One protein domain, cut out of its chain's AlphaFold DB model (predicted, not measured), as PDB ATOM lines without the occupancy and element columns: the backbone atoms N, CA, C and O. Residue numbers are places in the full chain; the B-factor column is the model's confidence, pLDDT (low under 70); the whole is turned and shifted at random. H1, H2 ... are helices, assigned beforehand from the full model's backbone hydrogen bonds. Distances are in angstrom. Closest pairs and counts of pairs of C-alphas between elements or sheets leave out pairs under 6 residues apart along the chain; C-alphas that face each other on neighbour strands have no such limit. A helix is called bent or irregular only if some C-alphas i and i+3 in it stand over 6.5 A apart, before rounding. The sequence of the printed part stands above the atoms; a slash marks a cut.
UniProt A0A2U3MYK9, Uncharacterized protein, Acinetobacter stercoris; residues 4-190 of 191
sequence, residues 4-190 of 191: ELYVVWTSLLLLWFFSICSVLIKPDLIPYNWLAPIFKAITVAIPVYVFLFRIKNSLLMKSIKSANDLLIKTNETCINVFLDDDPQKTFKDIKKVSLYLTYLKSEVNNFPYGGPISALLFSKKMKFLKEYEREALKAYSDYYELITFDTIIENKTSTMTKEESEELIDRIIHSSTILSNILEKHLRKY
ATOM      1  N   GLU A   4      36.580  22.745 -14.885       48.78
ATOM      2  CA  GLU A   4      37.991  22.959 -14.566       48.78
ATOM      3  C   GLU A   4      38.770  23.661 -15.682       48.78
ATOM      4  O   GLU A   4      39.538  24.582 -15.403       48.78
ATOM      5  N   LEU A   5      38.526  23.296 -16.945       60.09
ATOM      6  CA  LEU A   5      39.158  23.944 -18.093       60.09
ATOM      7  C   LEU A   5      38.745  25.421 -18.138       60.09
ATOM      8  O   LEU A   5      39.583  26.303 -18.300       60.09
ATOM      9  N   TYR A   6      37.466  25.703 -17.882       65.88
ATOM     10  CA  TYR A   6      36.939  27.067 -17.807       65.88
ATOM     11  C   TYR A   6      37.608  27.905 -16.702       65.88
ATOM     12  O   TYR A   6      37.941  29.071 -16.915       65.88
ATOM     13  N   VAL A   7      37.874  27.321 -15.530       61.91
ATOM     14  CA  VAL A   7      38.542  28.021 -14.416       61.91
ATOM     15  C   VAL A   7      40.016  28.319 -14.725       61.91
ATOM     16  O   VAL A   7      40.511  29.403 -14.400       61.91
ATOM     17  N   VAL A   8      40.717  27.395 -15.387       68.12
ATOM     18  CA  VAL A   8      42.104  27.613 -15.826       68.12
ATOM     19  C   VAL A   8      42.158  28.693 -16.908       68.12
ATOM     20  O   VAL A   8      42.933  29.641 -16.780       68.12
ATOM     21  N   TRP A   9      41.278  28.626 -17.912       69.88
ATOM     22  CA  TRP A   9      41.200  29.625 -18.983       69.88
ATOM     23  C   TRP A   9      40.835  31.017 -18.475       69.88
ATOM     24  O   TRP A   9      41.469  31.987 -18.874       69.88
ATOM     25  N   THR A  10      39.869  31.137 -17.563       71.88
ATOM     26  CA  THR A  10      39.496  32.440 -16.979       71.88
ATOM     27  C   THR A  10      40.621  33.039 -16.138       71.88
ATOM     28  O   THR A  10      40.832  34.251 -16.164       71.88
ATOM     29  N   SER A  11      41.395  32.209 -15.435       68.56
ATOM     30  CA  SER A  11      42.543  32.680 -14.655       68.56
ATOM     31  C   SER A  11      43.731  33.078 -15.545       68.56
ATOM     32  O   SER A  11      44.387  34.081 -15.269       68.56
ATOM     33  N   LEU A  12      43.964  32.353 -16.647       71.38
ATOM     34  CA  LEU A  12      44.946  32.718 -17.676       71.38
ATOM     35  C   LEU A  12      44.546  33.996 -18.424       71.38
ATOM     36  O   LEU A  12      45.397  34.850 -18.654       71.38
ATOM     37  N   LEU A  13      43.260  34.165 -18.743       74.00
ATOM     38  CA  LEU A  13      42.717  35.383 -19.352       74.00
ATOM     39  C   LEU A  13      42.885  36.597 -18.439       74.00
ATOM     40  O   LEU A  13      43.276  37.657 -18.915       74.00
ATOM     41  N   LEU A  14      42.650  36.445 -17.132       70.81
ATOM     42  CA  LEU A  14      42.905  37.505 -16.155       70.81
ATOM     43  C   LEU A  14      44.396  37.857 -16.090       70.81
ATOM     44  O   LEU A  14      44.739  39.033 -16.158       70.81
ATOM     45  N   LEU A  15      45.288  36.865 -16.016       68.94
ATOM     46  CA  LEU A  15      46.738  37.094 -16.033       68.94
ATOM     47  C   LEU A  15      47.199  37.803 -17.313       68.94
ATOM     48  O   LEU A  15      47.987  38.746 -17.247       68.94
ATOM     49  N   TRP A  16      46.678  37.386 -18.465       73.44
ATOM     50  CA  TRP A  16      46.965  38.000 -19.757       73.44
ATOM     51  C   TRP A  16      46.438  39.441 -19.832       73.44
ATOM     52  O   TRP A  16      47.176  40.342 -20.229       73.44
ATOM     53  N   PHE A  17      45.211  39.682 -19.362       73.38
ATOM     54  CA  PHE A  17      44.605  41.012 -19.301       73.38
ATOM     55  C   PHE A  17      45.402  41.962 -18.398       73.38
ATOM     56  O   PHE A  17      45.751  43.060 -18.822       73.38
ATOM     57  N   PHE A  18      45.782  41.529 -17.192       67.38
ATOM     58  CA  PHE A  18      46.604  42.341 -16.288       67.38
ATOM     59  C   PHE A  18      48.017  42.585 -16.829       67.38
ATOM     60  O   PHE A  18      48.540  43.689 -16.673       67.38
ATOM     61  N   SER A  19      48.615  41.605 -17.514       66.75
ATOM     62  CA  SER A  19      49.896  41.779 -18.206       66.75
ATOM     63  C   SER A  19      49.797  42.870 -19.280       66.75
ATOM     64  O   SER A  19      50.592  43.809 -19.283       66.75
ATOM     65  N   ILE A  20      48.749  42.838 -20.109       67.50
ATOM     66  CA  ILE A  20      48.494  43.861 -21.135       67.50
ATOM     67  C   ILE A  20      48.218  45.232 -20.520       67.50
ATOM     68  O   ILE A  20      48.800  46.223 -20.959       67.50
ATOM     69  N   CYS A  21      47.398  45.306 -19.471       64.06
ATOM     70  CA  CYS A  21      47.161  46.556 -18.753       64.06
ATOM     71  C   CYS A  21      48.461  47.128 -18.165       64.06
ATOM     72  O   CYS A  21      48.680  48.333 -18.248       64.06
ATOM     73  N   SER A  22      49.362  46.288 -17.642       64.25
ATOM     74  CA  SER A  22      50.654  46.738 -17.100       64.25
ATOM     75  C   SER A  22      51.606  47.307 -18.168       64.25
ATOM     76  O   SER A  22      52.408  48.195 -17.867       64.25
ATOM     77  N   VAL A  23      51.485  46.834 -19.416       64.38
ATOM     78  CA  VAL A  23      52.234  47.323 -20.588       64.38
ATOM     79  C   VAL A  23      51.606  48.599 -21.166       64.38
ATOM     80  O   VAL A  23      52.330  49.487 -21.610       64.38
ATOM     81  N   LEU A  24      50.275  48.721 -21.130       61.72
ATOM     82  CA  LEU A  24      49.529  49.873 -21.657       61.72
ATOM     83  C   LEU A  24      49.554  51.108 -20.744       61.72
ATOM     84  O   LEU A  24      49.287  52.214 -21.219       61.72
ATOM     85  N   ILE A  25      49.887  50.956 -19.458       62.19
ATOM     86  CA  ILE A  25      50.103  52.098 -18.559       62.19
ATOM     87  C   ILE A  25      51.387  52.818 -18.988       62.19
ATOM     88  O   ILE A  25      52.506  52.429 -18.633       62.19
ATOM     89  N   LYS A  26      51.214  53.888 -19.773       59.00
ATOM     90  CA  LYS A  26      52.295  54.811 -20.121       59.00
ATOM     91  C   LYS A  26      52.824  55.477 -18.841       59.00
ATOM     92  O   LYS A  26      52.019  55.954 -18.040       59.00
ATOM     93  N   PRO A  27      54.153  55.529 -18.647       56.22
ATOM     94  CA  PRO A  27      54.759  56.123 -17.455       56.22
ATOM     95  C   PRO A  27      54.393  57.605 -17.275       56.22
ATOM     96  O   PRO A  27      54.307  58.068 -16.144       56.22
ATOM     97  N   ASP A  28      54.070  58.305 -18.367       58.50
ATOM     98  CA  ASP A  28      53.772  59.745 -18.383       58.50
ATOM     99  C   ASP A  28      52.447  60.141 -17.702       58.50
ATOM    100  O   ASP A  28      52.203  61.324 -17.484       58.50
ATOM    101  N   LEU A  29      51.578  59.178 -17.356       57.38
ATOM    102  CA  LEU A  29      50.312  59.444 -16.651       57.38
ATOM    103  C   LEU A  29      50.412  59.353 -15.119       57.38
ATOM    104  O   LEU A  29      49.438  59.667 -14.433       57.38
ATOM    105  N   ILE A  30      51.548  58.921 -14.561       58.19
ATOM    106  CA  ILE A  30      51.729  58.802 -13.110       58.19
ATOM    107  C   ILE A  30      52.596  59.983 -12.646       58.19
ATOM    108  O   ILE A  30      53.797  59.975 -12.901       58.19
ATOM    109  N   PRO A  31      52.050  60.980 -11.920       60.25
ATOM    110  CA  PRO A  31      52.775  62.207 -11.549       60.25
ATOM    111  C   PRO A  31      53.962  61.989 -10.586       60.25
ATOM    112  O   PRO A  31      54.655  62.935 -10.225       60.25
ATOM    113  N   TYR A  32      54.228  60.742 -10.184       60.97
ATOM    114  CA  TYR A  32      55.307  60.344  -9.286       60.97
ATOM    115  C   TYR A  32      56.131  59.203  -9.909       60.97
ATOM    116  O   TYR A  32      55.833  58.023  -9.714       60.97
ATOM    117  N   ASN A  33      57.205  59.556 -10.628       66.00
ATOM    118  CA  ASN A  33      58.098  58.623 -11.344       66.00
ATOM    119  C   ASN A  33      58.681  57.483 -10.482       66.00
ATOM    120  O   ASN A  33      59.034  56.429 -11.004       66.00
ATOM    121  N   TRP A  34      58.759  57.659  -9.163       72.38
ATOM    122  CA  TRP A  34      59.284  56.657  -8.231       72.38
ATOM    123  C   TRP A  34      58.236  55.630  -7.762       72.38
ATOM    124  O   TRP A  34      58.606  54.536  -7.340       72.38
ATOM    125  N   LEU A  35      56.934  55.930  -7.879       72.25
ATOM    126  CA  LEU A  35      55.838  55.014  -7.517       72.25
ATOM    127  C   LEU A  35      55.419  54.093  -8.673       72.25
ATOM    128  O   LEU A  35      54.857  53.023  -8.440       72.25
ATOM    129  N   ALA A  36      55.732  54.465  -9.916       70.94
ATOM    130  CA  ALA A  36      55.459  53.667 -11.110       70.94
ATOM    131  C   ALA A  36      55.971  52.204 -11.050       70.94
ATOM    132  O   ALA A  36      55.195  51.305 -11.389       70.94
ATOM    133  N   PRO A  37      57.212  51.897 -10.603       75.44
ATOM    134  CA  PRO A  37      57.669  50.509 -10.485       75.44
ATOM    135  C   PRO A  37      56.918  49.725  -9.401       75.44
ATOM    136  O   PRO A  37      56.646  48.541  -9.588       75.44
ATOM    137  N   ILE A  38      56.526  50.381  -8.304       76.88
ATOM    138  CA  ILE A  38      55.746  49.765  -7.221       76.88
ATOM    139  C   ILE A  38      54.343  49.421  -7.721       76.88
ATOM    140  O   ILE A  38      53.874  48.303  -7.523       76.88
ATOM    141  N   PHE A  39      53.691  50.344  -8.431       74.94
ATOM    142  CA  PHE A  39      52.365  50.110  -8.998       74.94
ATOM    143  C   PHE A  39      52.386  48.979 -10.036       74.94
ATOM    144  O   PHE A  39      51.560  48.070  -9.961       74.94
ATOM    145  N   LYS A  40      53.386  48.960 -10.932       71.75
ATOM    146  CA  LYS A  40      53.599  47.852 -11.881       71.75
ATOM    147  C   LYS A  40      53.809  46.518 -11.162       71.75
ATOM    148  O   LYS A  40      53.155  45.530 -11.501       71.75
ATOM    149  N   ALA A  41      54.650  46.494 -10.130       74.00
ATOM    150  CA  ALA A  41      54.880  45.298  -9.328       74.00
ATOM    151  C   ALA A  41      53.590  44.800  -8.659       74.00
ATOM    152  O   ALA A  41      53.304  43.609  -8.718       74.00
ATOM    153  N   ILE A  42      52.768  45.693  -8.098       76.38
ATOM    154  CA  ILE A  42      51.478  45.345  -7.482       76.38
ATOM    155  C   ILE A  42      50.498  44.787  -8.526       76.38
ATOM    156  O   ILE A  42      49.882  43.747  -8.284       76.38
ATOM    157  N   THR A  43      50.394  45.418  -9.702       73.62
ATOM    158  CA  THR A  43      49.492  44.962 -10.777       73.62
ATOM    159  C   THR A  43      49.840  43.579 -11.325       73.62
ATOM    160  O   THR A  43      48.947  42.884 -11.793       73.62
ATOM    161  N   VAL A  44      51.103  43.152 -11.230       76.00
ATOM    162  CA  VAL A  44      51.536  41.800 -11.624       76.00
ATOM    163  C   VAL A  44      51.475  40.824 -10.443       76.00
ATOM    164  O   VAL A  44      51.043  39.682 -10.599       76.00
ATOM    165  N   ALA A  45      51.861  41.261  -9.243       74.44
ATOM    166  CA  ALA A  45      51.927  40.407  -8.062       74.44
ATOM    167  C   ALA A  45      50.544  39.957  -7.574       74.44
ATOM    168  O   ALA A  45      50.399  38.799  -7.184       74.44
ATOM    169  N   ILE A  46      49.525  40.827  -7.614       74.94
ATOM    170  CA  ILE A  46      48.170  40.480  -7.153       74.94
ATOM    171  C   ILE A  46      47.565  39.337  -7.994       74.94
ATOM    172  O   ILE A  46      47.168  38.331  -7.400       74.94
ATOM    173  N   PRO A  47      47.523  39.400  -9.341       75.38
ATOM    174  CA  PRO A  47      46.993  38.305 -10.157       75.38
ATOM    175  C   PRO A  47      47.761  36.994  -9.985       75.38
ATOM    176  O   PRO A  47      47.143  35.936  -9.870       75.38
ATOM    177  N   VAL A  48      49.095  37.055  -9.910       75.81
ATOM    178  CA  VAL A  48      49.937  35.869  -9.681       75.81
ATOM    179  C   VAL A  48      49.648  35.253  -8.312       75.81
ATOM    180  O   VAL A  48      49.493  34.038  -8.199       75.81
ATOM    181  N   TYR A  49      49.507  36.079  -7.272       79.44
ATOM    182  CA  TYR A  49      49.132  35.620  -5.938       79.44
ATOM    183  C   TYR A  49      47.756  34.940  -5.933       79.44
ATOM    184  O   TYR A  49      47.626  33.831  -5.416       79.44
ATOM    185  N   VAL A  50      46.743  35.559  -6.550       75.56
ATOM    186  CA  VAL A  50      45.386  34.992  -6.649       75.56
ATOM    187  C   VAL A  50      45.393  33.675  -7.429       75.56
ATOM    188  O   VAL A  50      44.725  32.720  -7.032       75.56
ATOM    189  N   PHE A  51      46.173  33.588  -8.508       75.81
ATOM    190  CA  PHE A  51      46.332  32.366  -9.292       75.81
ATOM    191  C   PHE A  51      46.943  31.226  -8.469       75.81
ATOM    192  O   PHE A  51      46.365  30.140  -8.394       75.81
ATOM    193  N   LEU A  52      48.062  31.486  -7.788       76.38
ATOM    194  CA  LEU A  52      48.713  30.504  -6.918       76.38
ATOM    195  C   LEU A  52      47.799  30.071  -5.765       76.38
ATOM    196  O   LEU A  52      47.731  28.884  -5.448       76.38
ATOM    197  N   PHE A  53      47.057  31.009  -5.171       77.31
ATOM    198  CA  PHE A  53      46.076  30.716  -4.127       77.31
ATOM    199  C   PHE A  53      44.955  29.792  -4.628       77.31
ATOM    200  O   PHE A  53      44.603  28.821  -3.957       77.31
ATOM    201  N   ARG A  54      44.431  30.029  -5.837       77.69
ATOM    202  CA  ARG A  54      43.400  29.173  -6.446       77.69
ATOM    203  C   ARG A  54      43.911  27.775  -6.770       77.69
ATOM    204  O   ARG A  54      43.220  26.804  -6.464       77.69
ATOM    205  N   ILE A  55      45.108  27.661  -7.351       79.81
ATOM    206  CA  ILE A  55      45.732  26.357  -7.621       79.81
ATOM    207  C   ILE A  55      45.895  25.580  -6.320       79.81
ATOM    208  O   ILE A  55      45.480  24.426  -6.241       79.81
ATOM    209  N   LYS A  56      46.437  26.228  -5.284       78.94
ATOM    210  CA  LYS A  56      46.628  25.623  -3.966       78.94
ATOM    211  C   LYS A  56      45.326  25.045  -3.401       78.94
ATOM    212  O   LYS A  56      45.312  23.897  -2.963       78.94
ATOM    213  N   ASN A  57      44.237  25.815  -3.425       77.88
ATOM    214  CA  ASN A  57      42.949  25.372  -2.885       77.88
ATOM    215  C   ASN A  57      42.311  24.262  -3.733       77.88
ATOM    216  O   ASN A  57      41.723  23.336  -3.181       77.88
ATOM    217  N   SER A  58      42.465  24.322  -5.058       81.25
ATOM    218  CA  SER A  58      42.001  23.266  -5.963       81.25
ATOM    219  C   SER A  58      42.723  21.940  -5.704       81.25
ATOM    220  O   SER A  58      42.075  20.906  -5.553       81.25
ATOM    221  N   LEU A  59      44.054  21.970  -5.565       81.56
ATOM    222  CA  LEU A  59      44.853  20.782  -5.244       81.56
ATOM    223  C   LEU A  59      44.477  20.189  -3.881       81.56
ATOM    224  O   LEU A  59      44.307  18.978  -3.778       81.56
ATOM    225  N   LEU A  60      44.283  21.039  -2.868       79.88
ATOM    226  CA  LEU A  60      43.854  20.604  -1.538       79.88
ATOM    227  C   LEU A  60      42.489  19.901  -1.585       79.88
ATOM    228  O   LEU A  60      42.339  18.807  -1.049       79.88
ATOM    229  N   MET A  61      41.503  20.508  -2.254       82.50
ATOM    230  CA  MET A  61      40.165  19.927  -2.394       82.50
ATOM    231  C   MET A  61      40.212  18.580  -3.130       82.50
ATOM    232  O   MET A  61      39.552  17.630  -2.715       82.50
ATOM    233  N   LYS A  62      41.015  18.477  -4.198       83.19
ATOM    234  CA  LYS A  62      41.194  17.226  -4.950       83.19
ATOM    235  C   LYS A  62      41.821  16.126  -4.101       83.19
ATOM    236  O   LYS A  62      41.320  15.009  -4.125       83.19
ATOM    237  N   SER A  63      42.865  16.447  -3.338       83.12
ATOM    238  CA  SER A  63      43.534  15.486  -2.454       83.12
ATOM    239  C   SER A  63      42.592  14.973  -1.359       83.12
ATOM    240  O   SER A  63      42.483  13.766  -1.168       83.12
ATOM    241  N   ILE A  64      41.831  15.863  -0.707       85.50
ATOM    242  CA  ILE A  64      40.863  15.468   0.333       85.50
ATOM    243  C   ILE A  64      39.758  14.600  -0.257       85.50
ATOM    244  O   ILE A  64      39.436  13.551   0.293       85.50
ATOM    245  N   LYS A  65      39.202  15.007  -1.404       87.56
ATOM    246  CA  LYS A  65      38.161  14.236  -2.079       87.56
ATOM    247  C   LYS A  65      38.659  12.850  -2.496       87.56
ATOM    248  O   LYS A  65      37.967  11.872  -2.259       87.56
ATOM    249  N   SER A  66      39.860  12.766  -3.066       87.75
ATOM    250  CA  SER A  66      40.497  11.504  -3.463       87.75
ATOM    251  C   SER A  66      40.663  10.555  -2.270       87.75
ATOM    252  O   SER A  66      40.238   9.399  -2.329       87.75
ATOM    253  N   ALA A  67      41.191  11.058  -1.149       87.31
ATOM    254  CA  ALA A  67      41.348  10.279   0.076       87.31
ATOM    255  C   ALA A  67      39.997   9.830   0.666       87.31
ATOM    256  O   ALA A  67      39.852   8.665   1.035       87.31
ATOM    257  N   ASN A  68      38.992  10.712   0.702       89.12
ATOM    258  CA  ASN A  68      37.644  10.375   1.175       89.12
ATOM    259  C   ASN A  68      36.948   9.343   0.270       89.12
ATOM    260  O   ASN A  68      36.353   8.393   0.773       89.12
ATOM    261  N   ASP A  69      37.062   9.475  -1.054       90.19
ATOM    262  CA  ASP A  69      36.505   8.508  -2.008       90.19
ATOM    263  C   ASP A  69      37.154   7.119  -1.833       90.19
ATOM    264  O   ASP A  69      36.483   6.092  -1.963       90.19
ATOM    265  N   LEU A  70      38.457   7.064  -1.525       89.19
ATOM    266  CA  LEU A  70      39.158   5.816  -1.206       89.19
ATOM    267  C   LEU A  70      38.751   5.246   0.156       89.19
ATOM    268  O   LEU A  70      38.591   4.031   0.262       89.19
ATOM    269  N   LEU A  71      38.546   6.089   1.170       89.31
ATOM    270  CA  LEU A  71      38.045   5.664   2.480       89.31
ATOM    271  C   LEU A  71      36.672   5.002   2.376       89.31
ATOM    272  O   LEU A  71      36.487   3.899   2.883       89.31
ATOM    273  N   ILE A  72      35.739   5.630   1.656       90.25
ATOM    274  CA  ILE A  72      34.392   5.088   1.438       90.25
ATOM    275  C   ILE A  72      34.477   3.730   0.734       90.25
ATOM    276  O   ILE A  72      33.930   2.750   1.232       90.25
ATOM    277  N   LYS A  73      35.239   3.632  -0.363       89.62
ATOM    278  CA  LYS A  73      35.425   2.362  -1.092       89.62
ATOM    279  C   LYS A  73      36.060   1.273  -0.233       89.62
ATOM    280  O   LYS A  73      35.694   0.104  -0.357       89.62
ATOM    281  N   THR A  74      37.022   1.643   0.613       87.50
ATOM    282  CA  THR A  74      37.678   0.704   1.528       87.50
ATOM    283  C   THR A  74      36.669   0.189   2.549       87.50
ATOM    284  O   THR A  74      36.516  -1.022   2.661       87.50
ATOM    285  N   ASN A  75      35.907   1.078   3.193       87.50
ATOM    286  CA  ASN A  75      34.861   0.711   4.151       87.50
ATOM    287  C   ASN A  75      33.782  -0.180   3.526       87.50
ATOM    288  O   ASN A  75      33.475  -1.229   4.078       87.50
ATOM    289  N   GLU A  76      33.238   0.197   2.367       88.06
ATOM    290  CA  GLU A  76      32.226  -0.598   1.660       88.06
ATOM    291  C   GLU A  76      32.744  -2.005   1.345       88.06
ATOM    292  O   GLU A  76      32.053  -2.999   1.563       88.06
ATOM    293  N   THR A  77      33.985  -2.105   0.861       85.81
ATOM    294  CA  THR A  77      34.587  -3.401   0.528       85.81
ATOM    295  C   THR A  77      34.873  -4.220   1.787       85.81
ATOM    296  O   THR A  77      34.614  -5.419   1.785       85.81
ATOM    297  N   CYS A  78      35.344  -3.594   2.869       82.56
ATOM    298  CA  CYS A  78      35.529  -4.245   4.166       82.56
ATOM    299  C   CYS A  78      34.210  -4.786   4.719       82.56
ATOM    300  O   CYS A  78      34.145  -5.954   5.079       82.56
ATOM    301  N   ILE A  79      33.146  -3.983   4.733       82.94
ATOM    302  CA  ILE A  79      31.826  -4.407   5.222       82.94
ATOM    303  C   ILE A  79      31.305  -5.593   4.405       82.94
ATOM    304  O   ILE A  79      30.862  -6.584   4.978       82.94
ATOM    305  N   ASN A  80      31.427  -5.554   3.075       80.38
ATOM    306  CA  ASN A  80      31.042  -6.692   2.232       80.38
ATOM    307  C   ASN A  80      31.849  -7.955   2.564       80.38
ATOM    308  O   ASN A  80      31.303  -9.051   2.579       80.38
ATOM    309  N   VAL A  81      33.133  -7.802   2.884       78.81
ATOM    310  CA  VAL A  81      34.015  -8.899   3.300       78.81
ATOM    311  C   VAL A  81      33.590  -9.521   4.646       78.81
ATOM    312  O   VAL A  81      33.816 -10.716   4.836       78.81
ATOM    313  N   PHE A  82      32.952  -8.753   5.538       76.12
ATOM    314  CA  PHE A  82      32.369  -9.240   6.799       76.12
ATOM    315  C   PHE A  82      31.006  -9.913   6.640       76.12
ATOM    316  O   PHE A  82      30.674 -10.793   7.427       76.12
ATOM    317  N   LEU A  83      30.214  -9.483   5.657       75.56
ATOM    318  CA  LEU A  83      28.833  -9.934   5.476       75.56
ATOM    319  C   LEU A  83      28.680 -11.079   4.460       75.56
ATOM    320  O   LEU A  83      27.664 -11.768   4.491       75.56
ATOM    321  N   ASP A  84      29.638 -11.270   3.543       74.31
ATOM    322  CA  ASP A  84      29.592 -12.342   2.540       74.31
ATOM    323  C   ASP A  84      30.185 -13.664   3.061       74.31
ATOM    324  O   ASP A  84      31.369 -13.746   3.402       74.31
ATOM    325  N   ASP A  85      29.396 -14.735   2.951       67.81
ATOM    326  CA  ASP A  85      29.822 -16.110   3.243       67.81
ATOM    327  C   ASP A  85      30.589 -16.783   2.081       67.81
ATOM    328  O   ASP A  85      31.109 -17.886   2.243       67.81
ATOM    329  N   ASP A  86      30.678 -16.156   0.895       74.00
ATOM    330  CA  ASP A  86      31.358 -16.730  -0.281       74.00
ATOM    331  C   ASP A  86      32.888 -16.526  -0.227       74.00
ATOM    332  O   ASP A  86      33.379 -15.429  -0.527       74.00
ATOM    333  N   PRO A  87      33.682 -17.586   0.027       66.56
ATOM    334  CA  PRO A  87      35.123 -17.471   0.231       66.56
ATOM    335  C   PRO A  87      35.898 -17.007  -1.013       66.56
ATOM    336  O   PRO A  87      36.936 -16.351  -0.870       66.56
ATOM    337  N   GLN A  88      35.433 -17.313  -2.232       69.00
ATOM    338  CA  GLN A  88      36.136 -16.907  -3.458       69.00
ATOM    339  C   GLN A  88      35.956 -15.414  -3.732       69.00
ATOM    340  O   GLN A  88      36.916 -14.715  -4.087       69.00
ATOM    341  N   LYS A  89      34.734 -14.914  -3.527       72.69
ATOM    342  CA  LYS A  89      34.418 -13.488  -3.609       72.69
ATOM    343  C   LYS A  89      35.161 -12.713  -2.521       72.69
ATOM    344  O   LYS A  89      35.842 -11.736  -2.844       72.69
ATOM    345  N   THR A  90      35.178 -13.222  -1.284       73.12
ATOM    346  CA  THR A  90      35.884 -12.543  -0.192       73.12
ATOM    347  C   THR A  90      37.386 -12.424  -0.442       73.12
ATOM    348  O   THR A  90      37.966 -11.378  -0.176       73.12
ATOM    349  N   PHE A  91      38.047 -13.452  -0.988       74.00
ATOM    350  CA  PHE A  91      39.489 -13.382  -1.263       74.00
ATOM    351  C   PHE A  91      39.840 -12.309  -2.305       74.00
ATOM    352  O   PHE A  91      40.845 -11.601  -2.187       74.00
ATOM    353  N   LYS A  92      38.995 -12.163  -3.332       79.88
ATOM    354  CA  LYS A  92      39.132 -11.092  -4.326       79.88
ATOM    355  C   LYS A  92      38.942  -9.718  -3.684       79.88
ATOM    356  O   LYS A  92      39.688  -8.796  -4.013       79.88
ATOM    357  N   ASP A  93      37.977  -9.588  -2.785       79.94
ATOM    358  CA  ASP A  93      37.665  -8.321  -2.131       79.94
ATOM    359  C   ASP A  93      38.709  -7.935  -1.067       79.94
ATOM    360  O   ASP A  93      39.109  -6.776  -1.026       79.94
ATOM    361  N   ILE A  94      39.309  -8.894  -0.352       79.25
ATOM    362  CA  ILE A  94      40.479  -8.663   0.523       79.25
ATOM    363  C   ILE A  94      41.654  -8.060  -0.262       79.25
ATOM    364  O   ILE A  94      42.270  -7.081   0.166       79.25
ATOM    365  N   LYS A  95      41.953  -8.591  -1.456       82.00
ATOM    366  CA  LYS A  95      43.000  -8.017  -2.322       82.00
ATOM    367  C   LYS A  95      42.680  -6.583  -2.742       82.00
ATOM    368  O   LYS A  95      43.593  -5.763  -2.835       82.00
ATOM    369  N   LYS A  96      41.404  -6.264  -2.990       85.69
ATOM    370  CA  LYS A  96      40.982  -4.889  -3.296       85.69
ATOM    371  C   LYS A  96      41.135  -3.969  -2.089       85.69
ATOM    372  O   LYS A  96      41.651  -2.875  -2.271       85.69
ATOM    373  N   VAL A  97      40.750  -4.409  -0.888       85.31
ATOM    374  CA  VAL A  97      40.947  -3.647   0.360       85.31
ATOM    375  C   VAL A  97      42.424  -3.300   0.539       85.31
ATOM    376  O   VAL A  97      42.763  -2.133   0.699       85.31
ATOM    377  N   SER A  98      43.319  -4.283   0.403       84.44
ATOM    378  CA  SER A  98      44.772  -4.060   0.481       84.44
ATOM    379  C   SER A  98      45.275  -3.042  -0.556       84.44
ATOM    380  O   SER A  98      46.080  -2.155  -0.247       84.44
ATOM    381  N   LEU A  99      44.753  -3.112  -1.784       87.69
ATOM    382  CA  LEU A  99      45.077  -2.156  -2.839       87.69
ATOM    383  C   LEU A  99      44.572  -0.742  -2.502       87.69
ATOM    384  O   LEU A  99      45.316   0.228  -2.655       87.69
ATOM    385  N   TYR A 100      43.336  -0.612  -2.015       89.94
ATOM    386  CA  TYR A 100      42.766   0.676  -1.618       89.94
ATOM    387  C   TYR A 100      43.500   1.286  -0.428       89.94
ATOM    388  O   TYR A 100      43.802   2.476  -0.471       89.94
ATOM    389  N   LEU A 101      43.897   0.484   0.561       88.12
ATOM    390  CA  LEU A 101      44.753   0.931   1.659       88.12
ATOM    391  C   LEU A 101      46.102   1.454   1.164       88.12
ATOM    392  O   LEU A 101      46.589   2.462   1.676       88.12
ATOM    393  N   THR A 102      46.696   0.800   0.163       88.50
ATOM    394  CA  THR A 102      47.962   1.239  -0.445       88.50
ATOM    395  C   THR A 102      47.800   2.587  -1.146       88.50
ATOM    396  O   THR A 102      48.626   3.485  -0.968       88.50
ATOM    397  N   TYR A 103      46.718   2.766  -1.908       88.56
ATOM    398  CA  TYR A 103      46.421   4.050  -2.541       88.56
ATOM    399  C   TYR A 103      46.098   5.134  -1.517       88.56
ATOM    400  O   TYR A 103      46.622   6.238  -1.626       88.56
ATOM    401  N   LEU A 104      45.330   4.811  -0.477       88.38
ATOM    402  CA  LEU A 104      45.015   5.744   0.597       88.38
ATOM    403  C   LEU A 104      46.286   6.200   1.325       88.38
ATOM    404  O   LEU A 104      46.452   7.393   1.560       88.38
ATOM    405  N   LYS A 105      47.237   5.291   1.583       89.88
ATOM    406  CA  LYS A 105      48.561   5.637   2.126       89.88
ATOM    407  C   LYS A 105      49.285   6.650   1.250       89.88
ATOM    408  O   LYS A 105      49.874   7.598   1.757       89.88
ATOM    409  N   SER A 106      49.262   6.435  -0.065       87.75
ATOM    410  CA  SER A 106      49.877   7.349  -1.027       87.75
ATOM    411  C   SER A 106      49.209   8.724  -0.993       87.75
ATOM    412  O   SER A 106      49.909   9.733  -0.957       87.75
ATOM    413  N   GLU A 107      47.879   8.787  -0.948       85.62
ATOM    414  CA  GLU A 107      47.152  10.058  -0.854       85.62
ATOM    415  C   GLU A 107      47.457  10.799   0.456       85.62
ATOM    416  O   GLU A 107      47.741  11.997   0.424       85.62
ATOM    417  N   VAL A 108      47.489  10.093   1.592       85.69
ATOM    418  CA  VAL A 108      47.819  10.673   2.906       85.69
ATOM    419  C   VAL A 108      49.284  11.126   2.969       85.69
ATOM    420  O   VAL A 108      49.555  12.220   3.452       85.69
ATOM    421  N   ASN A 109      50.228  10.354   2.419       82.12
ATOM    422  CA  ASN A 109      51.647  10.742   2.341       82.12
ATOM    423  C   ASN A 109      51.885  11.971   1.453       82.12
ATOM    424  O   ASN A 109      52.824  12.730   1.672       82.12
ATOM    425  N   ASN A 110      51.073  12.144   0.411       78.31
ATOM    426  CA  ASN A 110      51.192  13.272  -0.508       78.31
ATOM    427  C   ASN A 110      50.356  14.486  -0.065       78.31
ATOM    428  O   ASN A 110      50.408  15.544  -0.704       78.31
ATOM    429  N   PHE A 111      49.592  14.360   1.020       75.12
ATOM    430  CA  PHE A 111      48.806  15.437   1.601       75.12
ATOM    431  C   PHE A 111      49.716  16.565   2.125       75.12
ATOM    432  O   PHE A 111      50.793  16.289   2.650       75.12
ATOM    433  N   PRO A 112      49.325  17.854   2.031       72.12
ATOM    434  CA  PRO A 112      48.065  18.386   1.493       72.12
ATOM    435  C   PRO A 112      48.054  18.737   0.002       72.12
ATOM    436  O   PRO A 112      47.021  19.179  -0.499       72.12
ATOM    437  N   TYR A 113      49.182  18.632  -0.707       70.31
ATOM    438  CA  TYR A 113      49.321  19.241  -2.039       70.31
ATOM    439  C   TYR A 113      49.629  18.266  -3.181       70.31
ATOM    440  O   TYR A 113      49.862  18.716  -4.304       70.31
ATOM    441  N   GLY A 114      49.609  16.956  -2.947       65.56
ATOM    442  CA  GLY A 114      49.768  15.955  -4.003       65.56
ATOM    443  C   GLY A 114      51.214  15.750  -4.469       65.56
ATOM    444  O   GLY A 114      51.420  15.399  -5.627       65.56
ATOM    445  N   GLY A 115      52.214  15.998  -3.610       66.12
ATOM    446  CA  GLY A 115      53.612  15.630  -3.876       66.12
ATOM    447  C   GLY A 115      54.675  16.714  -3.612       66.12
ATOM    448  O   GLY A 115      54.381  17.820  -3.154       66.12
ATOM    449  N   PRO A 116      55.955  16.416  -3.908       60.31
ATOM    450  CA  PRO A 116      57.099  17.236  -3.492       60.31
ATOM    451  C   PRO A 116      57.182  18.600  -4.194       60.31
ATOM    452  O   PRO A 116      57.608  19.585  -3.591       60.31
ATOM    453  N   ILE A 117      56.751  18.695  -5.457       60.31
ATOM    454  CA  ILE A 117      56.830  19.936  -6.249       60.31
ATOM    455  C   ILE A 117      55.863  20.992  -5.703       60.31
ATOM    456  O   ILE A 117      56.224  22.153  -5.509       60.31
ATOM    457  N   SER A 118      54.631  20.587  -5.416       64.06
ATOM    458  CA  SER A 118      53.617  21.465  -4.841       64.06
ATOM    459  C   SER A 118      53.922  21.789  -3.376       64.06
ATOM    460  O   SER A 118      53.738  22.933  -2.956       64.06
ATOM    461  N   ALA A 119      54.494  20.844  -2.620       62.12
ATOM    462  CA  ALA A 119      55.006  21.105  -1.277       62.12
ATOM    463  C   ALA A 119      56.059  22.225  -1.270       62.12
ATOM    464  O   ALA A 119      55.955  23.138  -0.452       62.12
ATOM    465  N   LEU A 120      57.017  22.220  -2.208       64.50
ATOM    466  CA  LEU A 120      58.031  23.277  -2.334       64.50
ATOM    467  C   LEU A 120      57.409  24.650  -2.638       64.50
ATOM    468  O   LEU A 120      57.739  25.630  -1.962       64.50
ATOM    469  N   LEU A 121      56.468  24.709  -3.587       64.75
ATOM    470  CA  LEU A 121      55.802  25.950  -4.013       64.75
ATOM    471  C   LEU A 121      54.942  26.592  -2.912       64.75
ATOM    472  O   LEU A 121      54.837  27.819  -2.845       64.75
ATOM    473  N   PHE A 122      54.351  25.789  -2.024       67.62
ATOM    474  CA  PHE A 122      53.436  26.262  -0.976       67.62
ATOM    475  C   PHE A 122      54.027  26.181   0.451       67.62
ATOM    476  O   PHE A 122      53.323  26.436   1.432       67.62
ATOM    477  N   SER A 123      55.334  25.910   0.578       60.19
ATOM    478  CA  SER A 123      56.046  25.591   1.834       60.19
ATOM    479  C   SER A 123      56.184  26.719   2.870       60.19
ATOM    480  O   SER A 123      56.676  26.463   3.971       60.19
ATOM    481  N   LYS A 124      55.731  27.955   2.599       60.09
ATOM    482  CA  LYS A 124      55.942  29.117   3.500       60.09
ATOM    483  C   LYS A 124      55.412  28.926   4.941       60.09
ATOM    484  O   LYS A 124      55.794  29.688   5.822       60.09
ATOM    485  N   LYS A 125      54.571  27.913   5.211       62.75
ATOM    486  CA  LYS A 125      54.097  27.509   6.555       62.75
ATOM    487  C   LYS A 125      54.494  26.067   6.928       62.75
ATOM    488  O   LYS A 125      53.670  25.287   7.401       62.75
ATOM    489  N   MET A 126      55.764  25.711   6.736       60.03
ATOM    490  CA  MET A 126      56.281  24.339   6.863       60.03
ATOM    491  C   MET A 126      56.032  23.653   8.224       60.03
ATOM    492  O   MET A 126      55.805  22.450   8.250       60.03
ATOM    493  N   LYS A 127      56.053  24.379   9.354       67.31
ATOM    494  CA  LYS A 127      55.834  23.771  10.688       67.31
ATOM    495  C   LYS A 127      54.399  23.275  10.882       67.31
ATOM    496  O   LYS A 127      54.197  22.165  11.346       67.31
ATOM    497  N   PHE A 128      53.430  24.093  10.479       69.25
ATOM    498  CA  PHE A 128      52.010  23.783  10.614       69.25
ATOM    499  C   PHE A 128      51.590  22.633   9.692       69.25
ATOM    500  O   PHE A 128      50.871  21.736  10.106       69.25
ATOM    501  N   LEU A 129      52.090  22.626   8.454       70.06
ATOM    502  CA  LEU A 129      51.787  21.567   7.487       70.06
ATOM    503  C   LEU A 129      52.295  20.198   7.960       70.06
ATOM    504  O   LEU A 129      51.558  19.224   7.884       70.06
ATOM    505  N   LYS A 130      53.506  20.151   8.531       74.25
ATOM    506  CA  LYS A 130      54.091  18.920   9.089       74.25
ATOM    507  C   LYS A 130      53.304  18.352  10.269       74.25
ATOM    508  O   LYS A 130      53.285  17.144  10.467       74.25
ATOM    509  N   GLU A 131      52.688  19.211  11.077       78.44
ATOM    510  CA  GLU A 131      51.873  18.776  12.214       78.44
ATOM    511  C   GLU A 131      50.582  18.092  11.744       78.44
ATOM    512  O   GLU A 131      50.236  17.032  12.255       78.44
ATOM    513  N   TYR A 132      49.941  18.632  10.704       76.94
ATOM    514  CA  TYR A 132      48.751  18.033  10.088       76.94
ATOM    515  C   TYR A 132      49.064  16.753   9.329       76.94
ATOM    516  O   TYR A 132      48.315  15.790   9.430       76.94
ATOM    517  N   GLU A 133      50.167  16.733   8.584       78.38
ATOM    518  CA  GLU A 133      50.657  15.522   7.925       78.38
ATOM    519  C   GLU A 133      50.872  14.409   8.957       78.38
ATOM    520  O   GLU A 133      50.394  13.293   8.778       78.38
ATOM    521  N   ARG A 134      51.495  14.731  10.099       83.81
ATOM    522  CA  ARG A 134      51.662  13.784  11.206       83.81
ATOM    523  C   ARG A 134      50.322  13.351  11.818       83.81
ATOM    524  O   ARG A 134      50.171  12.169  12.110       83.81
ATOM    525  N   GLU A 135      49.376  14.269  12.028       87.94
ATOM    526  CA  GLU A 135      48.030  13.967  12.554       87.94
ATOM    527  C   GLU A 135      47.273  13.019  11.603       87.94
ATOM    528  O   GLU A 135      46.734  12.004  12.043       87.94
ATOM    529  N   ALA A 136      47.311  13.292  10.294       86.12
ATOM    530  CA  ALA A 136      46.677  12.475   9.261       86.12
ATOM    531  C   ALA A 136      47.346  11.102   9.108       86.12
ATOM    532  O   ALA A 136      46.651  10.094   9.013       86.12
ATOM    533  N   LEU A 137      48.681  11.038   9.142       87.88
ATOM    534  CA  LEU A 137      49.419   9.773   9.104       87.88
ATOM    535  C   LEU A 137      49.135   8.906  10.322       87.88
ATOM    536  O   LEU A 137      48.996   7.695  10.182       87.88
ATOM    537  N   LYS A 138      49.026   9.518  11.505       90.94
ATOM    538  CA  LYS A 138      48.660   8.798  12.723       90.94
ATOM    539  C   LYS A 138      47.250   8.217  12.606       90.94
ATOM    540  O   LYS A 138      47.091   7.017  12.769       90.94
ATOM    541  N   ALA A 139      46.265   9.034  12.236       90.06
ATOM    542  CA  ALA A 139      44.891   8.564  12.059       90.06
ATOM    543  C   ALA A 139      44.757   7.507  10.948       90.06
ATOM    544  O   ALA A 139      43.949   6.589  11.061       90.06
ATOM    545  N   TYR A 140      45.568   7.603   9.888       91.75
ATOM    546  CA  TYR A 140      45.671   6.550   8.881       91.75
ATOM    547  C   TYR A 140      46.274   5.264   9.450       91.75
ATOM    548  O   TYR A 140      45.781   4.195   9.115       91.75
ATOM    549  N   SER A 141      47.308   5.347  10.292       90.19
ATOM    550  CA  SER A 141      47.896   4.175  10.952       90.19
ATOM    551  C   SER A 141      46.865   3.458  11.818       90.19
ATOM    552  O   SER A 141      46.686   2.259  11.655       90.19
ATOM    553  N   ASP A 142      46.132   4.204  12.649       89.00
ATOM    554  CA  ASP A 142      45.088   3.653  13.523       89.00
ATOM    555  C   ASP A 142      43.992   2.951  12.688       89.00
ATOM    556  O   ASP A 142      43.584   1.828  12.976       89.00
ATOM    557  N   TYR A 143      43.566   3.577  11.584       89.94
ATOM    558  CA  TYR A 143      42.616   2.985  10.636       89.94
ATOM    559  C   TYR A 143      43.180   1.753   9.910       89.94
ATOM    560  O   TYR A 143      42.480   0.760   9.725       89.94
ATOM    561  N   TYR A 144      44.443   1.800   9.489       88.81
ATOM    562  CA  TYR A 144      45.114   0.698   8.806       88.81
ATOM    563  C   TYR A 144      45.247  -0.519   9.719       88.81
ATOM    564  O   TYR A 144      44.981  -1.632   9.275       88.81
ATOM    565  N   GLU A 145      45.622  -0.318  10.982       84.69
ATOM    566  CA  GLU A 145      45.730  -1.387  11.977       84.69
ATOM    567  C   GLU A 145      44.378  -2.059  12.212       84.69
ATOM    568  O   GLU A 145      44.293  -3.286  12.152       84.69
ATOM    569  N   LEU A 146      43.306  -1.269  12.338       83.06
ATOM    570  CA  LEU A 146      41.944  -1.800  12.394       83.06
ATOM    571  C   LEU A 146      41.625  -2.655  11.166       83.06
ATOM    572  O   LEU A 146      41.051  -3.726  11.324       83.06
ATOM    573  N   ILE A 147      42.021  -2.218   9.959       80.75
ATOM    574  CA  ILE A 147      41.742  -2.930   8.697       80.75
ATOM    575  C   ILE A 147      42.636  -4.173   8.456       80.75
ATOM    576  O   ILE A 147      42.320  -5.056   7.657       80.75
ATOM    577  N   THR A 148      43.777  -4.271   9.128       76.06
ATOM    578  CA  THR A 148      44.759  -5.334   8.857       76.06
ATOM    579  C   THR A 148      44.868  -6.350   9.982       76.06
ATOM    580  O   THR A 148      44.758  -7.549   9.714       76.06
ATOM    581  N   PHE A 149      45.029  -5.879  11.217       61.94
ATOM    582  CA  PHE A 149      45.195  -6.723  12.398       61.94
ATOM    583  C   PHE A 149      43.852  -7.154  12.986       61.94
ATOM    584  O   PHE A 149      43.670  -8.333  13.294       61.94
ATOM    585  N   ASP A 150      42.893  -6.227  13.079       56.12
ATOM    586  CA  ASP A 150      41.599  -6.506  13.714       56.12
ATOM    587  C   ASP A 150      40.582  -7.121  12.720       56.12
ATOM    588  O   ASP A 150      39.645  -7.804  13.125       56.12
ATOM    589  N   THR A 151      40.762  -6.948  11.404       56.09
ATOM    590  CA  THR A 151      39.739  -7.263  10.381       56.09
ATOM    591  C   THR A 151      40.257  -8.140   9.235       56.09
ATOM    592  O   THR A 151      40.514  -7.713   8.118       56.09
ATOM    593  N   ILE A 152      40.250  -9.455   9.416       53.75
ATOM    594  CA  ILE A 152      40.172 -10.401   8.282       53.75
ATOM    595  C   ILE A 152      41.448 -10.623   7.436       53.75
ATOM    596  O   ILE A 152      41.603 -11.749   6.964       53.75
ATOM    597  N   ILE A 153      42.371  -9.675   7.220       54.19
ATOM    598  CA  ILE A 153      43.532  -9.950   6.334       54.19
ATOM    599  C   ILE A 153      44.454 -11.025   6.930       54.19
ATOM    600  O   ILE A 153      44.878 -11.925   6.204       54.19
ATOM    601  N   GLU A 154      44.709 -10.976   8.239       52.72
ATOM    602  CA  GLU A 154      45.518 -11.990   8.934       52.72
ATOM    603  C   GLU A 154      44.682 -13.018   9.714       52.72
ATOM    604  O   GLU A 154      45.097 -14.169   9.830       52.72
ATOM    605  N   ASN A 155      43.491 -12.654  10.208       49.38
ATOM    606  CA  ASN A 155      42.785 -13.428  11.244       49.38
ATOM    607  C   ASN A 155      41.509 -14.162  10.782       49.38
ATOM    608  O   ASN A 155      40.723 -14.622  11.604       49.38
ATOM    609  N   LYS A 156      41.273 -14.332   9.473       54.41
ATOM    610  CA  LYS A 156      40.036 -14.984   8.973       54.41
ATOM    611  C   LYS A 156      39.869 -16.463   9.377       54.41
ATOM    612  O   LYS A 156      38.847 -17.068   9.065       54.41
ATOM    613  N   THR A 157      40.860 -17.065  10.034       46.19
ATOM    614  CA  THR A 157      40.790 -18.421  10.598       46.19
ATOM    615  C   THR A 157      40.106 -18.490  11.964       46.19
ATOM    616  O   THR A 157      39.718 -19.585  12.368       46.19
ATOM    617  N   SER A 158      39.925 -17.370  12.670       52.41
ATOM    618  CA  SER A 158      39.109 -17.334  13.886       52.41
ATOM    619  C   SER A 158      37.653 -17.072  13.513       52.41
ATOM    620  O   SER A 158      37.336 -16.040  12.923       52.41
ATOM    621  N   THR A 159      36.763 -18.002  13.848       57.31
ATOM    622  CA  THR A 159      35.309 -17.813  13.786       57.31
ATOM    623  C   THR A 159      34.910 -16.650  14.690       57.31
ATOM    624  O   THR A 159      34.744 -16.846  15.891       57.31
ATOM    625  N   MET A 160      34.786 -15.449  14.121       68.31
ATOM    626  CA  MET A 160      34.176 -14.309  14.799       68.31
ATOM    627  C   MET A 160      32.665 -14.513  14.868       68.31
ATOM    628  O   MET A 160      32.031 -14.984  13.919       68.31
ATOM    629  N   THR A 161      32.086 -14.159  16.004       75.00
ATOM    630  CA  THR A 161      30.639 -14.066  16.171       75.00
ATOM    631  C   THR A 161      30.093 -12.849  15.422       75.00
ATOM    632  O   THR A 161      30.813 -11.902  15.101       75.00
ATOM    633  N   LYS A 162      28.785 -12.857  15.146       76.31
ATOM    634  CA  LYS A 162      28.116 -11.731  14.485       76.31
ATOM    635  C   LYS A 162      28.264 -10.424  15.279       76.31
ATOM    636  O   LYS A 162      28.504  -9.380  14.686       76.31
ATOM    637  N   GLU A 163      28.187 -10.500  16.603       82.12
ATOM    638  CA  GLU A 163      28.327  -9.349  17.501       82.12
ATOM    639  C   GLU A 163      29.736  -8.737  17.432       82.12
ATOM    640  O   GLU A 163      29.873  -7.531  17.241       82.12
ATOM    641  N   GLU A 164      30.783  -9.571  17.440       79.75
ATOM    642  CA  GLU A 164      32.168  -9.111  17.256       79.75
ATOM    643  C   GLU A 164      32.381  -8.472  15.876       79.75
ATOM    644  O   GLU A 164      33.116  -7.495  15.753       79.75
ATOM    645  N   SER A 165      31.736  -8.996  14.826       77.38
ATOM    646  CA  SER A 165      31.827  -8.413  13.481       77.38
ATOM    647  C   SER A 165      31.141  -7.047  13.375       77.38
ATOM    648  O   SER A 165      31.652  -6.158  12.696       77.38
ATOM    649  N   GLU A 166      30.016  -6.854  14.070       82.94
ATOM    650  CA  GLU A 166      29.286  -5.584  14.103       82.94
ATOM    651  C   GLU A 166      30.080  -4.511  14.870       82.94
ATOM    652  O   GLU A 166      30.283  -3.415  14.343       82.94
ATOM    653  N   GLU A 167      30.631  -4.841  16.045       85.44
ATOM    654  CA  GLU A 167      31.471  -3.920  16.831       85.44
ATOM    655  C   GLU A 167      32.706  -3.455  16.041       85.44
ATOM    656  O   GLU A 167      33.112  -2.289  16.060       85.44
ATOM    657  N   LEU A 168      33.304  -4.380  15.302       83.12
ATOM    658  CA  LEU A 168      34.466  -4.124  14.474       83.12
ATOM    659  C   LEU A 168      34.149  -3.204  13.286       83.12
ATOM    660  O   LEU A 168      34.911  -2.274  13.010       83.12
ATOM    661  N   ILE A 169      33.013  -3.418  12.614       84.38
ATOM    662  CA  ILE A 169      32.523  -2.528  11.553       84.38
ATOM    663  C   ILE A 169      32.321  -1.113  12.105       84.38
ATOM    664  O   ILE A 169      32.785  -0.146  11.491       84.38
ATOM    665  N   ASP A 170      31.713  -0.978  13.284       88.19
ATOM    666  CA  ASP A 170      31.512   0.321  13.929       88.19
ATOM    667  C   ASP A 170      32.846   1.018  14.239       88.19
ATOM    668  O   ASP A 170      33.007   2.213  13.960       88.19
ATOM    669  N   ARG A 171      33.851   0.274  14.726       88.81
ATOM    670  CA  ARG A 171      35.211   0.799  14.950       88.81
ATOM    671  C   ARG A 171      35.877   1.263  13.650       88.81
ATOM    672  O   ARG A 171      36.471   2.345  13.634       88.81
ATOM    673  N   ILE A 172      35.751   0.505  12.557       87.62
ATOM    674  CA  ILE A 172      36.274   0.886  11.229       87.62
ATOM    675  C   ILE A 172      35.624   2.190  10.754       87.62
ATOM    676  O   ILE A 172      36.323   3.128  10.353       87.62
ATOM    677  N   ILE A 173      34.291   2.277  10.822       89.12
ATOM    678  CA  ILE A 173      33.537   3.466  10.403       89.12
ATOM    679  C   ILE A 173      33.947   4.670  11.256       89.12
ATOM    680  O   ILE A 173      34.246   5.741  10.711       89.12
ATOM    681  N   HIS A 174      34.042   4.496  12.572       92.62
ATOM    682  CA  HIS A 174      34.464   5.553  13.484       92.62
ATOM    683  C   HIS A 174      35.873   6.067  13.154       92.62
ATOM    684  O   HIS A 174      36.072   7.272  12.976       92.62
ATOM    685  N   SER A 175      36.840   5.165  12.974       90.81
ATOM    686  CA  SER A 175      38.217   5.540  12.638       90.81
ATOM    687  C   SER A 175      38.330   6.200  11.261       90.81
ATOM    688  O   SER A 175      39.065   7.176  11.099       90.81
ATOM    689  N   SER A 176      37.563   5.733  10.271       91.56
ATOM    690  CA  SER A 176      37.510   6.376   8.950       91.56
ATOM    691  C   SER A 176      36.972   7.809   9.031       91.56
ATOM    692  O   SER A 176      37.479   8.710   8.361       91.56
ATOM    693  N   THR A 177      35.997   8.042   9.916       92.56
ATOM    694  CA  THR A 177      35.403   9.361  10.160       92.56
ATOM    695  C   THR A 177      36.408  10.301  10.822       92.56
ATOM    696  O   THR A 177      36.489  11.473  10.456       92.56
ATOM    697  N   ILE A 178      37.222   9.801  11.760       92.44
ATOM    698  CA  ILE A 178      38.318  10.573  12.365       92.44
ATOM    699  C   ILE A 178      39.319  11.016  11.293       92.44
ATOM    700  O   ILE A 178      39.633  12.207  11.214       92.44
ATOM    701  N   LEU A 179      39.780  10.093  10.440       91.00
ATOM    702  CA  LEU A 179      40.723  10.428   9.371       91.00
ATOM    703  C   LEU A 179      40.124  11.452   8.396       91.00
ATOM    704  O   LEU A 179      40.765  12.460   8.097       91.00
ATOM    705  N   SER A 180      38.878  11.245   7.964       91.31
ATOM    706  CA  SER A 180      38.170  12.183   7.086       91.31
ATOM    707  C   SER A 180      38.062  13.584   7.706       91.31
ATOM    708  O   SER A 180      38.419  14.580   7.074       91.31
ATOM    709  N   ASN A 181      37.693  13.670   8.988       90.81
ATOM    710  CA  ASN A 181      37.608  14.937   9.716       90.81
ATOM    711  C   ASN A 181      38.961  15.660   9.808       90.81
ATOM    712  O   ASN A 181      39.008  16.885   9.670       90.81
ATOM    713  N   ILE A 182      40.064  14.936  10.024       88.19
ATOM    714  CA  ILE A 182      41.416  15.519  10.064       88.19
ATOM    715  C   ILE A 182      41.800  16.093   8.694       88.19
ATOM    716  O   ILE A 182      42.307  17.219   8.621       88.19
ATOM    717  N   LEU A 183      41.507  15.366   7.611       85.06
ATOM    718  CA  LEU A 183      41.753  15.826   6.242       85.06
ATOM    719  C   LEU A 183      40.930  17.090   5.926       85.06
ATOM    720  O   LEU A 183      41.466  18.083   5.423       85.06
ATOM    721  N   GLU A 184      39.650  17.115   6.307       86.25
ATOM    722  CA  GLU A 184      38.747  18.253   6.084       86.25
ATOM    723  C   GLU A 184      39.023  19.476   6.967       86.25
ATOM    724  O   GLU A 184      38.792  20.616   6.549       86.25
ATOM    725  N   LYS A 185      39.545  19.282   8.182       83.44
ATOM    726  CA  LYS A 185      39.940  20.373   9.097       83.44
ATOM    727  C   LYS A 185      40.899  21.352   8.415       83.44
ATOM    728  O   LYS A 185      40.881  22.547   8.718       83.44
ATOM    729  N   HIS A 186      41.702  20.871   7.465       69.75
ATOM    730  CA  HIS A 186      42.579  21.715   6.663       69.75
ATOM    731  C   HIS A 186      41.795  22.600   5.674       69.75
ATOM    732  O   HIS A 186      42.098  23.783   5.568       69.75
ATOM    733  N   LEU A 187      40.743  22.102   5.012       67.75
ATOM    734  CA  LEU A 187      39.881  22.914   4.132       67.75
ATOM    735  C   LEU A 187      39.276  24.113   4.874       67.75
ATOM    736  O   LEU A 187      39.378  25.244   4.403       67.75
ATOM    737  N   ARG A 188      38.724  23.884   6.073       66.75
ATOM    738  CA  ARG A 188      38.030  24.922   6.860       66.75
ATOM    739  C   ARG A 188      38.937  26.043   7.361       66.75
ATOM    740  O   ARG A 188      38.444  27.096   7.735       66.75
ATOM    741  N   LYS A 189      40.254  25.820   7.412       64.44
ATOM    742  CA  LYS A 189      41.216  26.825   7.888       64.44
ATOM    743  C   LYS A 189      41.746  27.734   6.771       64.44
ATOM    744  O   LYS A 189      42.403  28.731   7.067       64.44
ATOM    745  N   TYR A 190      41.530  27.372   5.505       56.00
ATOM    746  CA  TYR A 190      42.053  28.098   4.336       56.00
ATOM    747  C   TYR A 190      40.965  28.602   3.367       56.00
ATOM    748  O   TYR A 190      41.316  29.297   2.408       56.00
TER     749      TYR A 190
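AT A GLANCE: This is residues 4 to 190 of the 191 residues of an uncharacterized protein of Acinetobacter stercoris (UniProt A0A2U3MYK9). One very long helix, H2, makes most of the length of a rod: beside its later half H3, H4b and H5 complete an up-and-down bundle of four, while H1 folds back along its earlier half as a helical hairpin. H4a, a short arm before a sharp bend in H4, lies near H2 between these two parts, and residues 123 to 128 at the bend stick out. The printed part has 187 residues with five named helices, H1 to H5 in chain order, and no named strand; the class is all helix. It is only just extended, close to loose, with a radius of gyration of the C-alphas of 24.3 A and spans of 86 by 32 by 23 A.

HOW THE PARTS SIT: H2, residues 36 to 83, is the hub, touching three other helices. With residues 40 to 51 alone it touches H1, residues 4 to 24, at a shallow tilt of 9 degrees, opposite ways; the closest C-alphas, of Leu 15 and Pro 47, are 6.0 A apart. With residues 63 to 81 alone H2 touches H3, residues 87 to 109, forming a hairpin at a shallow tilt of 21 degrees; the closest C-alphas, of Val 81 and Thr 90, are 5.4 A apart. H2 also touches H5, residues 162 to 190, opposite ways at a shallow tilt of 3 degrees, with the C-alphas of Ile 64 and Leu 183 closest at 6.0 A. H4, residues 116 to 150, was assigned as one helix by its hydrogen bonds but is bent, C-alphas 124 and 127 being 9.0 A apart; its arms are H4a, residues 116 to 124, and H4b, residues 127 to 150. H4b and H5 form a hairpin, with the C-alphas of Ala 139 and Leu 179 closest at 5.3 A. H4b touches H3 with residues 133 to 144 alone, the C-alphas of Val 108 and Leu 137 being closest at 6.5 A. H3 and H5 are apart. H4a is close to H2 but not clearly touching it, with the C-alphas of Lys 56 and Phe 122 closest at 7.5 A. Every O i to N i+4 pair is within hydrogen-bond range in H1 and H3; the figures are 43 of 44 in H2, 4 of 5 in H4a, 19 of 20 in H4b and 21 of 25 in H5.

IN THESE COORDINATES: H2 measures 70.9 A, from C-alpha 36 at (55.459, 53.667, -11.110) to C-alpha 83 at (28.833, -9.934, 5.476). H1 measures 30.1 A, H3 32.8 A and H4b 33.6 A. H4a is irregular, with C-alphas 121 and 124 8.2 A apart. H5 measures 43.4 A, has a kink of 26 degrees near residue 183, and ends at C-alpha 190 (42.053, 28.098, 4.336).

THE WHOLE: The two C-alphas farthest apart, of Asp 28 and Thr 159, are 86.0 A apart. The printed part has no cut; the links H1 to H2 and H4 to H5 are long. Mean pLDDT of the printed part is 75.6, and 59 residues are under 70, among them 18 to 33, 114 to 128 and 149 to 160.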